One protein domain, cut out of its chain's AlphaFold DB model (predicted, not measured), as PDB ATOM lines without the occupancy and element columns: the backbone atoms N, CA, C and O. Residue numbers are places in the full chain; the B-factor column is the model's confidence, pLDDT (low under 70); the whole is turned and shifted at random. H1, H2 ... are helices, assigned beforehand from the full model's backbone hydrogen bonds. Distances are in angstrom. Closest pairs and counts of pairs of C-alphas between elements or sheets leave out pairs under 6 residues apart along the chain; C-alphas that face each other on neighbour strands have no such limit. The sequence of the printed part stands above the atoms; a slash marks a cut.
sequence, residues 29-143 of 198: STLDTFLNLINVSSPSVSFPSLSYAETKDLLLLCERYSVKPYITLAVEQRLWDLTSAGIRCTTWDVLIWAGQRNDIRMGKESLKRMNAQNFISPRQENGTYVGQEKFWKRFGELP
ATOM      1  N   SER A  29     159.331 214.170 110.431       88.31
ATOM      2  CA  SER A  29     160.575 213.928 109.680       88.31
ATOM      3  C   SER A  29     160.397 214.076 108.165       88.31
ATOM      4  O   SER A  29     161.219 214.695 107.484       88.31
ATOM      5  N   THR A  30     159.298 213.544 107.627       89.31
ATOM      6  CA  THR A  30     158.944 213.681 106.211       89.31
ATOM      7  C   THR A  30     158.607 215.133 105.878       89.31
ATOM      8  O   THR A  30     159.009 215.629 104.827       89.31
ATOM      9  N   LEU A  31     157.910 215.836 106.780       90.81
ATOM     10  CA  LEU A  31     157.578 217.248 106.597       90.81
ATOM     11  C   LEU A  31     158.830 218.136 106.601       90.81
ATOM     12  O   LEU A  31     158.957 219.000 105.740       90.81
ATOM     13  N   ASP A  32     159.771 217.900 107.515       89.44
ATOM     14  CA  ASP A  32     161.054 218.611 107.543       89.44
ATOM     15  C   ASP A  32     161.832 218.400 106.236       89.44
ATOM     16  O   ASP A  32     162.257 219.355 105.583       89.44
ATOM     17  N   THR A  33     161.908 217.148 105.774       89.06
ATOM     18  CA  THR A  33     162.531 216.809 104.487       89.06
ATOM     19  C   THR A  33     161.858 217.540 103.325       89.06
ATOM     20  O   THR A  33     162.538 218.102 102.467       89.06
ATOM     21  N   PHE A  34     160.524 217.572 103.302       91.25
ATOM     22  CA  PHE A  34     159.750 218.281 102.287       91.25
ATOM     23  C   PHE A  34     160.035 219.784 102.277       91.25
ATOM     24  O   PHE A  34     160.289 220.353 101.215       91.25
ATOM     25  N   LEU A  35     160.036 220.427 103.446       90.94
ATOM     26  CA  LEU A  35     160.313 221.858 103.565       90.94
ATOM     27  C   LEU A  35     161.741 222.187 103.120       90.94
ATOM     28  O   LEU A  35     161.948 223.150 102.383       90.94
ATOM     29  N   ASN A  36     162.715 221.358 103.496       88.44
ATOM     30  CA  ASN A  36     164.094 221.499 103.035       88.44
ATOM     31  C   ASN A  36     164.194 221.361 101.508       88.44
ATOM     32  O   ASN A  36     164.876 222.146 100.851       88.44
ATOM     33  N   LEU A  37     163.459 220.415 100.922       86.69
ATOM     34  CA  LEU A  37     163.467 220.159  99.485       86.69
ATOM     35  C   LEU A  37     162.961 221.350  98.658       86.69
ATOM     36  O   LEU A  37     163.534 221.660  97.615       86.69
ATOM     37  N   ILE A  38     161.895 222.017  99.109       89.00
ATOM     38  CA  ILE A  38     161.272 223.120  98.360       89.00
ATOM     39  C   ILE A  38     161.939 224.480  98.603       89.00
ATOM     40  O   ILE A  38     161.807 225.370  97.763       89.00
ATOM     41  N   ASN A  39     162.644 224.644  99.727       87.50
ATOM     42  CA  ASN A  39     163.285 225.908 100.103       87.50
ATOM     43  C   ASN A  39     164.712 226.060  99.558       87.50
ATOM     44  O   ASN A  39     165.227 227.176  99.496       87.50
ATOM     45  N   VAL A  40     165.362 224.966  99.154       82.69
ATOM     46  CA  VAL A  40     166.718 225.007  98.591       82.69
ATOM     47  C   VAL A  40     166.665 225.334  97.096       82.69
ATOM     48  O   VAL A  40     165.825 224.836  96.348       82.69
ATOM     49  N   SER A  41     167.593 226.175  96.638       73.69
ATOM     50  CA  SER A  41     167.699 226.611  95.239       73.69
ATOM     51  C   SER A  41     168.041 225.473  94.267       73.69
ATOM     52  O   SER A  41     167.527 225.458  93.150       73.69
ATOM     53  N   SER A  42     168.845 224.504  94.714       72.69
ATOM     54  CA  SER A  42     169.249 223.309  93.960       72.69
ATOM     55  C   SER A  42     169.171 222.057  94.845       72.69
ATOM     56  O   SER A  42     170.193 221.621  95.377       72.69
ATOM     57  N   PRO A  43     167.976 221.487  95.067       70.06
ATOM     58  CA  PRO A  43     167.823 220.327  95.935       70.06
ATOM     59  C   PRO A  43     168.516 219.097  95.335       70.06
ATOM     60  O   PRO A  43     168.181 218.656  94.235       70.06
ATOM     61  N   SER A  44     169.467 218.512  96.064       66.88
ATOM     62  CA  SER A  44     170.034 217.205  95.724       66.88
ATOM     63  C   SER A  44     169.144 216.105  96.296       66.88
ATOM     64  O   SER A  44     169.019 215.987  97.512       66.88
ATOM     65  N   VAL A  45     168.546 215.276  95.437       61.56
ATOM     66  CA  VAL A  45     167.628 214.195  95.862       61.56
ATOM     67  C   VAL A  45     168.353 212.890  96.209       61.56
ATOM     68  O   VAL A  45     167.753 211.846  96.457       61.56
ATOM     69  N   SER A  46     169.678 212.954  96.320       60.25
ATOM     70  CA  SER A  46     170.498 211.940  96.968       60.25
ATOM     71  C   SER A  46     170.236 211.954  98.477       60.25
ATOM     72  O   SER A  46     171.060 212.432  99.252       60.25
ATOM     73  N   PHE A  47     169.069 211.452  98.889       64.62
ATOM     74  CA  PHE A  47     168.709 211.214 100.283       64.62
ATOM     75  C   PHE A  47     168.980 209.745 100.618       64.62
ATOM     76  O   PHE A  47     168.085 208.905 100.467       64.62
ATOM     77  N   PRO A  48     170.202 209.384 101.047       60.25
ATOM     78  CA  PRO A  48     170.537 208.001 101.369       60.25
ATOM     79  C   PRO A  48     169.680 207.419 102.504       60.25
ATOM     80  O   PRO A  48     169.585 206.200 102.605       60.25
ATOM     81  N   SER A  49     169.023 208.257 103.315       74.88
ATOM     82  CA  SER A  49     168.262 207.845 104.498       74.88
ATOM     83  C   SER A  49     166.763 207.618 104.290       74.88
ATOM     84  O   SER A  49     166.157 206.984 105.147       74.88
ATOM     85  N   LEU A  50     166.148 208.095 103.198       85.00
ATOM     86  CA  LEU A  50     164.693 207.969 103.045       85.00
ATOM     87  C   LEU A  50     164.287 206.525 102.754       85.00
ATOM     88  O   LEU A  50     164.757 205.908 101.791       85.00
ATOM     89  N   SER A  51     163.372 206.015 103.574       88.38
ATOM     90  CA  SER A  51     162.695 204.743 103.357       88.38
ATOM     91  C   SER A  51     161.671 204.831 102.219       88.38
ATOM     92  O   SER A  51     161.283 205.910 101.764       88.38
ATOM     93  N   TYR A  52     161.191 203.672 101.762       88.94
ATOM     94  CA  TYR A  52     160.131 203.601 100.751       88.94
ATOM     95  C   TYR A  52     158.840 204.296 101.208       88.94
ATOM     96  O   TYR A  52     158.224 205.018 100.429       88.94
ATOM     97  N   ALA A  53     158.449 204.117 102.474       90.50
ATOM     98  CA  ALA A  53     157.256 204.749 103.033       90.50
ATOM     99  C   ALA A  53     157.385 206.278 103.045       90.50
ATOM    100  O   ALA A  53     156.536 206.962 102.483       90.50
ATOM    101  N   GLU A  54     158.496 206.799 103.571       90.81
ATOM    102  CA  GLU A  54     158.755 208.244 103.605       90.81
ATOM    103  C   GLU A  54     158.830 208.844 102.197       90.81
ATOM    104  O   GLU A  54     158.346 209.948 101.969       90.81
ATOM    105  N   THR A  55     159.385 208.108 101.226       91.94
ATOM    106  CA  THR A  55     159.450 208.563  99.829       91.94
ATOM    107  C   THR A  55     158.057 208.657  99.197       91.94
ATOM    108  O   THR A  55     157.786 209.616  98.475       91.94
ATOM    109  N   LYS A  56     157.149 207.710  99.486       93.38
ATOM    110  CA  LYS A  56     155.744 207.805  99.049       93.38
ATOM    111  C   LYS A  56     155.063 209.025  99.656       93.38
ATOM    112  O   LYS A  56     154.449 209.793  98.922       93.38
ATOM    113  N   ASP A  57     155.202 209.223 100.962       93.00
ATOM    114  CA  ASP A  57     154.591 210.356 101.660       93.00
ATOM    115  C   ASP A  57     155.123 211.692 101.127       93.00
ATOM    116  O   ASP A  57     154.359 212.629 100.892       93.00
ATOM    117  N   LEU A  58     156.427 211.765 100.853       93.06
ATOM    118  CA  LEU A  58     157.059 212.931 100.244       93.06
ATOM    119  C   LEU A  58     156.519 213.205  98.834       93.06
ATOM    120  O   LEU A  58     156.274 214.362  98.487       93.06
ATOM    121  N   LEU A  59     156.298 212.163  98.027       94.06
ATOM    122  CA  LEU A  59     155.704 212.308  96.699       94.06
ATOM    123  C   LEU A  59     154.260 212.823  96.787       94.06
ATOM    124  O   LEU A  59     153.906 213.756  96.068       94.06
ATOM    125  N   LEU A  60     153.463 212.304  97.727       94.25
ATOM    126  CA  LEU A  60     152.105 212.790  97.993       94.25
ATOM    127  C   LEU A  60     152.089 214.267  98.396       94.25
ATOM    128  O   LEU A  60     151.227 215.019  97.942       94.25
ATOM    129  N   LEU A  61     153.042 214.703  99.224       93.62
ATOM    130  CA  LEU A  61     153.195 216.117  99.563       93.62
ATOM    131  C   LEU A  61     153.540 216.955  98.326       93.62
ATOM    132  O   LEU A  61     152.933 218.006  98.114       93.62
ATOM    133  N   CYS A  62     154.477 216.491  97.493       93.69
ATOM    134  CA  CYS A  62     154.865 217.195  96.269       93.69
ATOM    135  C   CYS A  62     153.673 217.399  95.326       93.69
ATOM    136  O   CYS A  62     153.485 218.498  94.805       93.69
ATOM    137  N   GLU A  63     152.840 216.374  95.149       93.62
ATOM    138  CA  GLU A  63     151.611 216.453  94.356       93.62
ATOM    139  C   GLU A  63     150.573 217.382  94.998       93.62
ATOM    140  O   GLU A  63     150.057 218.285  94.337       93.62
ATOM    141  N   ARG A  64     150.300 217.207  96.299       93.19
ATOM    142  CA  ARG A  64     149.290 217.978  97.042       93.19
ATOM    143  C   ARG A  64     149.564 219.478  97.009       93.19
ATOM    144  O   ARG A  64     148.630 220.264  96.877       93.19
ATOM    145  N   TYR A  65     150.828 219.870  97.129       93.44
ATOM    146  CA  TYR A  65     151.246 221.273  97.139       93.44
ATOM    147  C   TYR A  65     151.742 221.770  95.776       93.44
ATOM    148  O   TYR A  65     152.280 222.872  95.699       93.44
ATOM    149  N   SER A  66     151.543 220.994  94.701       93.75
ATOM    150  CA  SER A  66     151.913 221.376  93.328       93.75
ATOM    151  C   SER A  66     153.365 221.857  93.209       93.75
ATOM    152  O   SER A  66     153.662 222.886  92.597       93.75
ATOM    153  N   VAL A  67     154.282 221.119  93.835       92.50
ATOM    154  CA  VAL A  67     155.714 221.427  93.828       92.50
ATOM    155  C   VAL A  67     156.267 221.382  92.399       92.50
ATOM    156  O   VAL A  67     155.746 220.691  91.521       92.50
ATOM    157  N   LYS A  68     157.340 222.148  92.151       91.44
ATOM    158  CA  LYS A  68     157.987 222.253  90.837       91.44
ATOM    159  C   LYS A  68     158.270 220.860  90.239       91.44
ATOM    160  O   LYS A  68     158.866 220.029  90.928       91.44
ATOM    161  N   PRO A  69     157.965 220.623  88.946       91.62
ATOM    162  CA  PRO A  69     158.035 219.288  88.347       91.62
ATOM    163  C   PRO A  69     159.378 218.571  88.502       91.62
ATOM    164  O   PRO A  69     159.396 217.368  88.726       91.62
ATOM    165  N   TYR A  70     160.505 219.286  88.421       89.31
ATOM    166  CA  TYR A  70     161.828 218.661  88.552       89.31
ATOM    167  C   TYR A  70     162.069 218.055  89.942       89.31
ATOM    168  O   TYR A  70     162.765 217.051  90.053       89.31
ATOM    169  N   ILE A  71     161.478 218.635  90.993       90.38
ATOM    170  CA  ILE A  71     161.569 218.115  92.359       90.38
ATOM    171  C   ILE A  71     160.728 216.846  92.465       90.38
ATOM    172  O   ILE A  71     161.224 215.814  92.907       90.38
ATOM    173  N   THR A  72     159.479 216.904  91.995       92.31
ATOM    174  CA  THR A  72     158.562 215.757  91.974       92.31
ATOM    175  C   THR A  72     159.165 214.580  91.209       92.31
ATOM    176  O   THR A  72     159.177 213.462  91.715       92.31
ATOM    177  N   LEU A  73     159.748 214.835  90.031       90.62
ATOM    178  CA  LEU A  73     160.438 213.824  89.226       90.62
ATOM    179  C   LEU A  73     161.632 213.211  89.955       90.62
ATOM    180  O   LEU A  73     161.886 212.018  89.822       90.62
ATOM    181  N   ALA A  74     162.367 214.003  90.731       89.25
ATOM    182  CA  ALA A  74     163.501 213.499  91.483       89.25
ATOM    183  C   ALA A  74     163.060 212.625  92.674       89.25
ATOM    184  O   ALA A  74     163.677 211.591  92.932       89.25
ATOM    185  N   VAL A  75     161.964 212.977  93.361       91.69
ATOM    186  CA  VAL A  75     161.359 212.122  94.403       91.69
ATOM    187  C   VAL A  75     160.811 210.827  93.792       91.69
ATOM    188  O   VAL A  75     161.030 209.744  94.333       91.69
ATOM    189  N   GLU A  76     160.159 210.911  92.630       92.62
ATOM    190  CA  GLU A  76     159.700 209.741  91.877       92.62
ATOM    191  C   GLU A  76     160.879 208.851  91.448       92.62
ATOM    192  O   GLU A  76     160.828 207.634  91.615       92.62
ATOM    193  N   GLN A  77     161.982 209.435  90.973       90.50
ATOM    194  CA  GLN A  77     163.196 208.683  90.648       90.50
ATOM    195  C   GLN A  77     163.750 207.951  91.875       90.50
ATOM    196  O   GLN A  77     164.076 206.768  91.781       90.50
ATOM    197  N   ARG A  78     163.774 208.605  93.043       89.25
ATOM    198  CA  ARG A  78     164.198 207.967  94.295       89.25
ATOM    199  C   ARG A  78     163.318 206.770  94.656       89.25
ATOM    200  O   ARG A  78     163.846 205.749  95.100       89.25
ATOM    201  N   LEU A  79     162.004 206.866  94.440       91.00
ATOM    202  CA  LEU A  79     161.077 205.748  94.638       91.00
ATOM    203  C   LEU A  79     161.507 204.534  93.801       91.00
ATOM    204  O   LEU A  79     161.597 203.421  94.318       91.00
ATOM    205  N   TRP A  80     161.849 204.756  92.531       91.06
ATOM    206  CA  TRP A  80     162.304 203.696  91.634       91.06
ATOM    207  C   TRP A  80     163.679 203.129  91.997       91.06
ATOM    208  O   TRP A  80     163.883 201.913  91.901       91.06
ATOM    209  N   ASP A  81     164.608 203.967  92.450       88.31
ATOM    210  CA  ASP A  81     165.926 203.519  92.908       88.31
ATOM    211  C   ASP A  81     165.790 202.565  94.107       88.31
ATOM    212  O   ASP A  81     166.448 201.523  94.163       88.31
ATOM    213  N   LEU A  82     164.861 202.863  95.026       86.75
ATOM    214  CA  LEU A  82     164.546 202.004  96.171       86.75
ATOM    215  C   LEU A  82     163.948 200.651  95.756       86.75
ATOM    216  O   LEU A  82     164.210 199.651  96.426       86.75
ATOM    217  N   THR A  83     163.194 200.592  94.652       85.81
ATOM    218  CA  THR A  83     162.677 199.315  94.121       85.81
ATOM    219  C   THR A  83     163.748 198.471  93.439       85.81
ATOM    220  O   THR A  83     163.717 197.244  93.504       85.81
ATOM    221  N   SER A  84     164.724 199.123  92.800       78.12
ATOM    222  CA  SER A  84     165.774 198.446  92.033       78.12
ATOM    223  C   SER A  84     166.803 197.774  92.943       78.12
ATOM    224  O   SER A  84     167.405 196.773  92.565       78.12
ATOM    225  N   ALA A  85     166.963 198.283  94.169       69.88
ATOM    226  CA  ALA A  85     167.822 197.686  95.186       69.88
ATOM    227  C   ALA A  85     167.289 196.346  95.733       69.88
ATOM    228  O   ALA A  85     168.041 195.634  96.387       69.88
ATOM    229  N   GLY A  86     166.015 195.996  95.506       60.75
ATOM    230  CA  GLY A  86     165.451 194.661  95.765       60.75
ATOM    231  C   GLY A  86     165.391 194.192  97.228       60.75
ATOM    232  O   GLY A  86     164.957 193.075  97.482       60.75
ATOM    233  N   ILE A  87     165.822 195.003  98.202       62.56
ATOM    234  CA  ILE A  87     165.969 194.555  99.601       62.56
ATOM    235  C   ILE A  87     164.687 194.761 100.427       62.56
ATOM    236  O   ILE A  87     164.449 193.998 101.362       62.56
ATOM    237  N   ARG A  88     163.866 195.781 100.121       68.44
ATOM    238  CA  ARG A  88     162.693 196.155 100.955       68.44
ATOM    239  C   ARG A  88     161.429 196.545 100.196       68.44
ATOM    240  O   ARG A  88     160.368 196.651 100.803       68.44
ATOM    241  N   CYS A  89     161.546 196.817  98.906       79.00
ATOM    242  CA  CYS A  89     160.437 197.216  98.062       79.00
ATOM    243  C   CYS A  89     160.676 196.677  96.657       79.00
ATOM    244  O   CYS A  89     161.813 196.599  96.192       79.00
ATOM    245  N   THR A  90     159.595 196.293  96.001       87.31
ATOM    246  CA  THR A  90     159.569 195.712  94.671       87.31
ATOM    247  C   THR A  90     158.718 196.573  93.742       87.31
ATOM    248  O   THR A  90     157.858 197.339  94.175       87.31
ATOM    249  N   THR A  91     158.892 196.399  92.435       90.88
ATOM    250  CA  THR A  91     158.033 197.035  91.424       90.88
ATOM    251  C   THR A  91     156.547 196.688  91.618       90.88
ATOM    252  O   THR A  91     155.675 197.467  91.237       90.88
ATOM    253  N   TRP A  92     156.249 195.545  92.251       91.06
ATOM    254  CA  TRP A  92     154.899 195.158  92.662       91.06
ATOM    255  C   TRP A  92     154.296 196.119  93.683       91.06
ATOM    256  O   TRP A  92     153.153 196.528  93.512       91.06
ATOM    257  N   ASP A  93     155.058 196.524  94.699       91.69
ATOM    258  CA  ASP A  93     154.566 197.443  95.728       91.69
ATOM    259  C   ASP A  93     154.198 198.807  95.125       91.69
ATOM    260  O   ASP A  93     153.218 199.425  95.542       91.69
ATOM    261  N   VAL A  94     154.950 199.271  94.118       94.25
ATOM    262  CA  VAL A  94     154.626 200.517  93.402       94.25
ATOM    263  C   VAL A  94     153.413 200.329  92.497       94.25
ATOM    264  O   VAL A  94     152.566 201.214  92.423       94.25
ATOM    265  N   LEU A  95     153.279 199.178  91.831       95.19
ATOM    266  CA  LEU A  95     152.102 198.867  91.017       95.19
ATOM    267  C   LEU A  95     150.816 198.818  91.859       95.19
ATOM    268  O   LEU A  95     149.805 199.387  91.452       95.19
ATOM    269  N   ILE A  96     150.861 198.180  93.031       95.00
ATOM    270  CA  ILE A  96     149.734 198.109  93.973       95.00
ATOM    271  C   ILE A  96     149.379 199.507  94.470       95.00
ATOM    272  O   ILE A  96     148.216 199.907  94.420       95.00
ATOM    273  N   TRP A  97     150.383 200.282  94.881       95.75
ATOM    274  CA  TRP A  97     150.179 201.651  95.343       95.75
ATOM    275  C   TRP A  97     149.587 202.560  94.254       95.75
ATOM    276  O   TRP A  97     148.646 203.312  94.518       95.75
ATOM    277  N   ALA A  98     150.069 202.445  93.014       96.25
ATOM    278  CA  ALA A  98     149.500 203.136  91.863       96.25
ATOM    279  C   ALA A  98     148.041 202.719  91.620       96.25
ATOM    280  O   ALA A  98     147.191 203.576  91.389       96.25
ATOM    281  N   GLY A  99     147.732 201.424  91.744       96.12
ATOM    282  CA  GLY A  99     146.373 200.893  91.643       96.12
ATOM    283  C   GLY A  99     145.418 201.498  92.671       96.12
ATOM    284  O   GLY A  99     144.367 202.012  92.298       96.12
ATOM    285  N   GLN A 100     145.809 201.521  93.947       95.00
ATOM    286  CA  GLN A 100     145.018 202.109  95.041       95.00
ATOM    287  C   GLN A 100     144.693 203.592  94.816       95.00
ATOM    288  O   GLN A 100     143.654 204.079  95.254       95.00
ATOM    289  N   ARG A 101     145.577 204.310  94.119       94.81
ATOM    290  CA  ARG A 101     145.435 205.734  93.786       94.81
ATOM    291  C   ARG A 101     144.852 205.984  92.397       94.81
ATOM    292  O   ARG A 101     144.692 207.136  92.005       94.81
ATOM    293  N   ASN A 102     144.574 204.922  91.645       94.69
ATOM    294  CA  ASN A 102     144.222 204.974  90.230       94.69
ATOM    295  C   ASN A 102     145.218 205.793  89.372       94.69
ATOM    296  O   ASN A 102     144.842 206.414  88.376       94.69
ATOM    297  N   ASP A 103     146.505 205.792  89.736       95.50
ATOM    298  CA  ASP A 103     147.569 206.468  88.992       95.50
ATOM    299  C   ASP A 103     148.036 205.586  87.827       95.50
ATOM    300  O   ASP A 103     149.001 204.820  87.908       95.50
ATOM    301  N   ILE A 104     147.329 205.696  86.703       95.81
ATOM    302  CA  ILE A 104     147.611 204.912  85.496       95.81
ATOM    303  C   ILE A 104     149.029 205.181  84.972       95.81
ATOM    304  O   ILE A 104     149.663 204.267  84.442       95.81
ATOM    305  N   ARG A 105     149.551 206.409  85.107       95.56
ATOM    306  CA  ARG A 105     150.891 206.761  84.613       95.56
ATOM    307  C   ARG A 105     151.950 205.983  85.384       95.56
ATOM    308  O   ARG A 105     152.778 205.319  84.759       95.56
ATOM    309  N   MET A 106     151.886 206.022  86.712       95.81
ATOM    310  CA  MET A 106     152.805 205.279  87.568       95.81
ATOM    311  C   MET A 106     152.637 203.770  87.392       95.81
ATOM    312  O   MET A 106     153.628 203.055  87.295       95.81
ATOM    313  N   GLY A 107     151.402 203.285  87.233       96.38
ATOM    314  CA  GLY A 107     151.140 201.878  86.934       96.38
ATOM    315  C   GLY A 107     151.809 201.403  85.645       96.38
ATOM    316  O   GLY A 107     152.457 200.358  85.623       96.38
ATOM    317  N   LYS A 108     151.720 202.191  84.567       96.38
ATOM    318  CA  LYS A 108     152.419 201.891  83.309       96.38
ATOM    319  C   LYS A 108     153.930 201.890  83.477       96.38
ATOM    320  O   LYS A 108     154.594 201.028  82.910       96.38
ATOM    321  N   GLU A 109     154.472 202.839  84.227       96.06
ATOM    322  CA  GLU A 109     155.910 202.909  84.473       96.06
ATOM    323  C   GLU A 109     156.405 201.716  85.305       96.06
ATOM    324  O   GLU A 109     157.402 201.095  84.936       96.06
ATOM    325  N   SER A 110     155.646 201.301  86.329       95.06
ATOM    326  CA  SER A 110     155.883 200.047  87.054       95.06
ATOM    327  C   SER A 110     155.933 198.864  86.092       95.06
ATOM    328  O   SER A 110     156.892 198.098  86.106       95.06
ATOM    329  N   LEU A 111     154.942 198.734  85.204       94.81
ATOM    330  CA  LEU A 111     154.884 197.627  84.248       94.81
ATOM    331  C   LEU A 111     156.067 197.627  83.278       94.81
ATOM    332  O   LEU A 111     156.628 196.568  83.034       94.81
ATOM    333  N   LYS A 112     156.512 198.784  82.773       94.88
ATOM    334  CA  LYS A 112     157.704 198.862  81.903       94.88
ATOM    335  C   LYS A 112     158.981 198.377  82.588       94.88
ATOM    336  O   LYS A 112     159.891 197.913  81.908       94.88
ATOM    337  N   ARG A 113     159.052 198.513  83.914       92.25
ATOM    338  CA  ARG A 113     160.182 198.083  84.752       92.25
ATOM    339  C   ARG A 113     160.043 196.633  85.228       92.25
ATOM    340  O   ARG A 113     160.945 196.109  85.882       92.25
ATOM    341  N   MET A 114     158.927 195.972  84.920       90.25
ATOM    342  CA  MET A 114     158.728 194.558  85.215       90.25
ATOM    343  C   MET A 114     159.377 193.655  84.161       90.25
ATOM    344  O   MET A 114     159.632 194.036  83.022       90.25
ATOM    345  N   ASN A 115     159.661 192.429  84.579       88.31
ATOM    346  CA  ASN A 115     160.057 191.316  83.739       88.31
ATOM    347  C   ASN A 115     159.339 190.048  84.230       88.31
ATOM    348  O   ASN A 115     158.725 190.034  85.296       88.31
ATOM    349  N   ALA A 116     159.409 188.960  83.463       84.50
ATOM    350  CA  ALA A 116     158.695 187.735  83.823       84.50
ATOM    351  C   ALA A 116     159.099 187.219  85.216       84.50
ATOM    352  O   ALA A 116     158.239 186.778  85.976       84.50
ATOM    353  N   GLN A 117     160.383 187.335  85.574       83.12
ATOM    354  CA  GLN A 117     160.902 186.885  86.862       83.12
ATOM    355  C   GLN A 117     160.338 187.720  88.017       83.12
ATOM    356  O   GLN A 117     159.755 187.140  88.927       83.12
ATOM    357  N   ASN A 118     160.455 189.049  88.001       83.44
ATOM    358  CA  ASN A 118     159.980 189.891  89.105       83.44
ATOM    359  C   ASN A 118     158.446 189.925  89.211       83.44
ATOM    360  O   ASN A 118     157.917 190.141  90.300       83.44
ATOM    361  N   PHE A 119     157.738 189.626  88.118       86.25
ATOM    362  CA  PHE A 119     156.289 189.517  88.120       86.25
ATOM    363  C   PHE A 119     155.797 188.256  88.843       86.25
ATOM    364  O   PHE A 119     154.885 188.346  89.660       86.25
ATOM    365  N   ILE A 120     156.405 187.091  88.586       82.12
ATOM    366  CA  ILE A 120     155.964 185.810  89.175       82.12
ATOM    367  C   ILE A 120     156.688 185.441  90.478       82.12
ATOM    368  O   ILE A 120     156.186 184.606  91.234       82.12
ATOM    369  N   SER A 121     157.868 186.014  90.740       74.62
ATOM    370  CA  SER A 121     158.706 185.612  91.877       74.62
ATOM    371  C   SER A 121     158.064 185.961  93.219       74.62
ATOM    372  O   SER A 121     157.422 187.012  93.332       74.62
ATOM    373  N   PRO A 122     158.253 185.119  94.257       67.44
ATOM    374  CA  PRO A 122     157.930 185.465  95.638       67.44
ATOM    375  C   PRO A 122     158.643 186.753  96.066       67.44
ATOM    376  O   PRO A 122     159.706 187.084  95.540       67.44
ATOM    377  N   ARG A 123     158.059 187.473  97.026       68.81
ATOM    378  CA  ARG A 123     158.700 188.640  97.638       68.81
ATOM    379  C   ARG A 123     159.995 188.184  98.319       68.81
ATOM    380  O   ARG A 123     159.994 187.226  99.091       68.81
ATOM    381  N   GLN A 124     161.101 188.842  97.998       63.91
ATOM    382  CA  GLN A 124     162.388 188.595  98.638       63.91
ATOM    383  C   GLN A 124     162.665 189.749  99.601       63.91
ATOM    384  O   GLN A 124     162.606 190.908  99.198       63.91
ATOM    385  N   GLU A 125     162.956 189.448 100.864       64.56
ATOM    386  CA  GLU A 125     163.430 190.435 101.836       64.56
ATOM    387  C   GLU A 125     164.736 189.922 102.446       64.56
ATOM    388  O   GLU A 125     164.826 188.778 102.894       64.56
ATOM    389  N   ASN A 126     165.778 190.758 102.430       61.81
ATOM    390  CA  ASN A 126     167.107 190.421 102.961       61.81
ATOM    391  C   ASN A 126     167.674 189.086 102.429       61.81
ATOM    392  O   ASN A 126     168.213 188.279 103.183       61.81
ATOM    393  N   GLY A 127     167.501 188.812 101.130       59.81
ATOM    394  CA  GLY A 127     167.979 187.578 100.494       59.81
ATOM    395  C   GLY A 127     167.140 186.331 100.800       59.81
ATOM    396  O   GLY A 127     167.338 185.299 100.162       59.81
ATOM    397  N   THR A 128     166.158 186.432 101.696       57.41
ATOM    398  CA  THR A 128     165.261 185.337 102.072       57.41
ATOM    399  C   THR A 128     163.916 185.530 101.377       57.41
ATOM    400  O   THR A 128     163.407 186.646 101.291       57.41
ATOM    401  N   TYR A 129     163.317 184.459 100.856       61.66
ATOM    402  CA  TYR A 129     161.947 184.527 100.342       61.66
ATOM    403  C   TYR A 129     160.989 184.638 101.531       61.66
ATOM    404  O   TYR A 129     160.716 183.645 102.210       61.66
ATOM    405  N   VAL A 130     160.535 185.857 101.824       54.06
ATOM    406  CA  VAL A 130     159.624 186.126 102.940       54.06
ATOM    407  C   VAL A 130     158.205 185.887 102.470       54.06
ATOM    408  O   VAL A 130     157.684 186.594 101.611       54.06
ATOM    409  N   GLY A 131     157.598 184.851 103.048       52.59
ATOM    410  CA  GLY A 131     156.290 184.362 102.654       52.59
ATOM    411  C   GLY A 131     156.350 183.698 101.282       52.59
ATOM    412  O   GLY A 131     156.732 184.293 100.276       52.59
ATOM    413  N   GLN A 132     155.860 182.466 101.179       50.41
ATOM    414  CA  GLN A 132     155.319 182.016  99.898       50.41
ATOM    415  C   GLN A 132     154.024 182.789  99.618       50.41
ATOM    416  O   GLN A 132     152.943 182.208  99.538       50.41
ATOM    417  N   GLU A 133     154.099 184.116  99.508       58.19
ATOM    418  CA  GLU A 133     153.019 184.891  98.936       58.19
ATOM    419  C   GLU A 133     152.941 184.510  97.470       58.19
ATOM    420  O   GLU A 133     153.657 185.029  96.602       58.19
ATOM    421  N   LYS A 134     152.082 183.515  97.233       73.88
ATOM    422  CA  LYS A 134     151.698 183.050  95.913       73.88
ATOM    423  C   LYS A 134     151.339 184.286  95.105       73.88
ATOM    424  O   LYS A 134     150.607 185.137  95.598       73.88
ATOM    425  N   PHE A 135     151.854 184.359  93.884       83.50
ATOM    426  CA  PHE A 135     151.551 185.385  92.886       83.50
ATOM    427  C   PHE A 135     150.109 185.926  92.987       83.50
ATOM    428  O   PHE A 135     149.907 187.130  93.089       83.50
ATOM    429  N   TRP A 136     149.123 185.028  93.088       85.00
ATOM    430  CA  TRP A 136     147.701 185.362  93.192       85.00
ATOM    431  C   TRP A 136     147.298 186.199  94.407       85.00
ATOM    432  O   TRP A 136     146.365 186.985  94.299       85.00
ATOM    433  N   LYS A 137     147.986 186.068  95.546       86.12
ATOM    434  CA  LYS A 137     147.719 186.893  96.729       86.12
ATOM    435  C   LYS A 137     148.062 188.357  96.442       86.12
ATOM    436  O   LYS A 137     147.194 189.206  96.576       86.12
ATOM    437  N   ARG A 138     149.281 188.617  95.954       87.00
ATOM    438  CA  ARG A 138     149.732 189.965  95.556       87.00
ATOM    439  C   ARG A 138     148.928 190.515  94.383       87.00
ATOM    440  O   ARG A 138     148.572 191.685  94.369       87.00
ATOM    441  N   PHE A 139     148.593 189.660  93.419       90.38
ATOM    442  CA  PHE A 139     147.708 190.024  92.318       90.38
ATOM    443  C   PHE A 139     146.336 190.495  92.827       90.38
ATOM    444  O   PHE A 139     145.813 191.485  92.327       90.38
ATOM    445  N   GLY A 140     145.793 189.831  93.854       92.00
ATOM    446  CA  GLY A 140     144.526 190.187  94.495       92.00
ATOM    447  C   GLY A 140     144.541 191.488  95.307       92.00
ATOM    448  O   GLY A 140     143.475 191.967  95.674       92.00
ATOM    449  N   GLU A 141     145.707 192.083  95.579       93.50
ATOM    450  CA  GLU A 141     145.809 193.401  96.235       93.50
ATOM    451  C   GLU A 141     145.576 194.567  95.264       93.50
ATOM    452  O   GLU A 141     145.370 195.708  95.685       93.50
ATOM    453  N   LEU A 142     145.607 194.300  93.956       94.75
ATOM    454  CA  LEU A 142     145.261 195.289  92.944       94.75
ATOM    455  C   LEU A 142     143.743 195.501  92.887       94.75
ATOM    456  O   LEU A 142     142.987 194.554  93.089       94.75
ATOM    457  N   PRO A 143     143.272 196.696  92.493       95.56
ATOM    458  CA  PRO A 143     141.866 196.881  92.152       95.56
ATOM    459  C   PRO A 143     141.411 195.921  91.043       95.56
ATOM    460  O   PRO A 143     142.166 195.652  90.106       95.56
TER     461      PRO A 143
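This is residues 29 to 143 of the 198 residues of an uncharacterized protein of Kwoniella shandongensis (UniProt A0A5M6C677). Two helical hairpins, H2 with H3 and H4 with H5, follow one another along a long body, with H1 packed on H2 at one end and the two short helices H6 and H7 near each other at the other end. A long loop, residues 121 to 134, joins H6 to H7 at that far end. The printed part has 115 residues with seven named helices, H1 to H7 in chain order, and no named strand, and its class is all helix. The whole is compact by its radius of gyration of the C-alphas, 15.0 A, yet elongated, with spans of 45 by 29 by 22 A.

H1, residues 29 to 39, touches H2, residues 52 to 64, at a steep tilt of 47 degrees, the same way; their closest C-alphas, of Thr 30 and Glu 54, are 6.0 A apart. H2 and H3, residues 69 to 84, form a helical hairpin: they touch at a shallow tilt of 20 degrees, opposite ways, with the closest C-alphas, of Cys 62 and Thr 72, 5.8 A apart. H1 and H3 are close but not clearly touching, the closest C-alphas, of Leu 37 and Ile 71, being 7.7 A apart. With residues 80 to 84 alone, H3 only just touches H4, residues 91 to 100, with 3 pairs of C-alphas within 8 A; the closest, of Thr 83 and Thr 91, are 5.8 A apart. H4 and H5, residues 104 to 112, form the second helical hairpin, at a shallow tilt of 18 degrees, opposite ways; their closest C-alphas, of Leu 95 and Gly 107, are 5.2 A apart. H6, residues 116 to 120, is apart from H5. H6 is close to but not clearly touching H7, residues 135 to 139; their closest C-alphas, of Ile 120 and Phe 135, are 5.8 A apart. In H1 to H7 every O i to N i+4 pair is within hydrogen-bond range.

H1 begins at C-alpha 29 (160.575, 213.928, 109.680) and is 15.6 A long. H2 measures 18.4 A, and H3, the longest helix with 16 residues, measures 22.5 A and ends at C-alpha 84 (165.774, 198.446, 92.033). H4 is 14.4 A long and H5 12.3 A. H6 and H7 have five residues each, and H7 ends at C-alpha 139 (147.708, 190.024, 92.318).

The two C-alphas farthest apart, of Ser 41 and Gln 132, are 46.5 A apart, and the printed part has no cut. The links from H1 to H2 and from H6 to H7 are long, with 12 and 14 residues; in the second, residues 124 to 125 pair antiparallel with residues 128 to 129. The mean pLDDT of the printed part is 84.6, and residues 44 to 48, 85 to 88 and 122 to 133 are under 70.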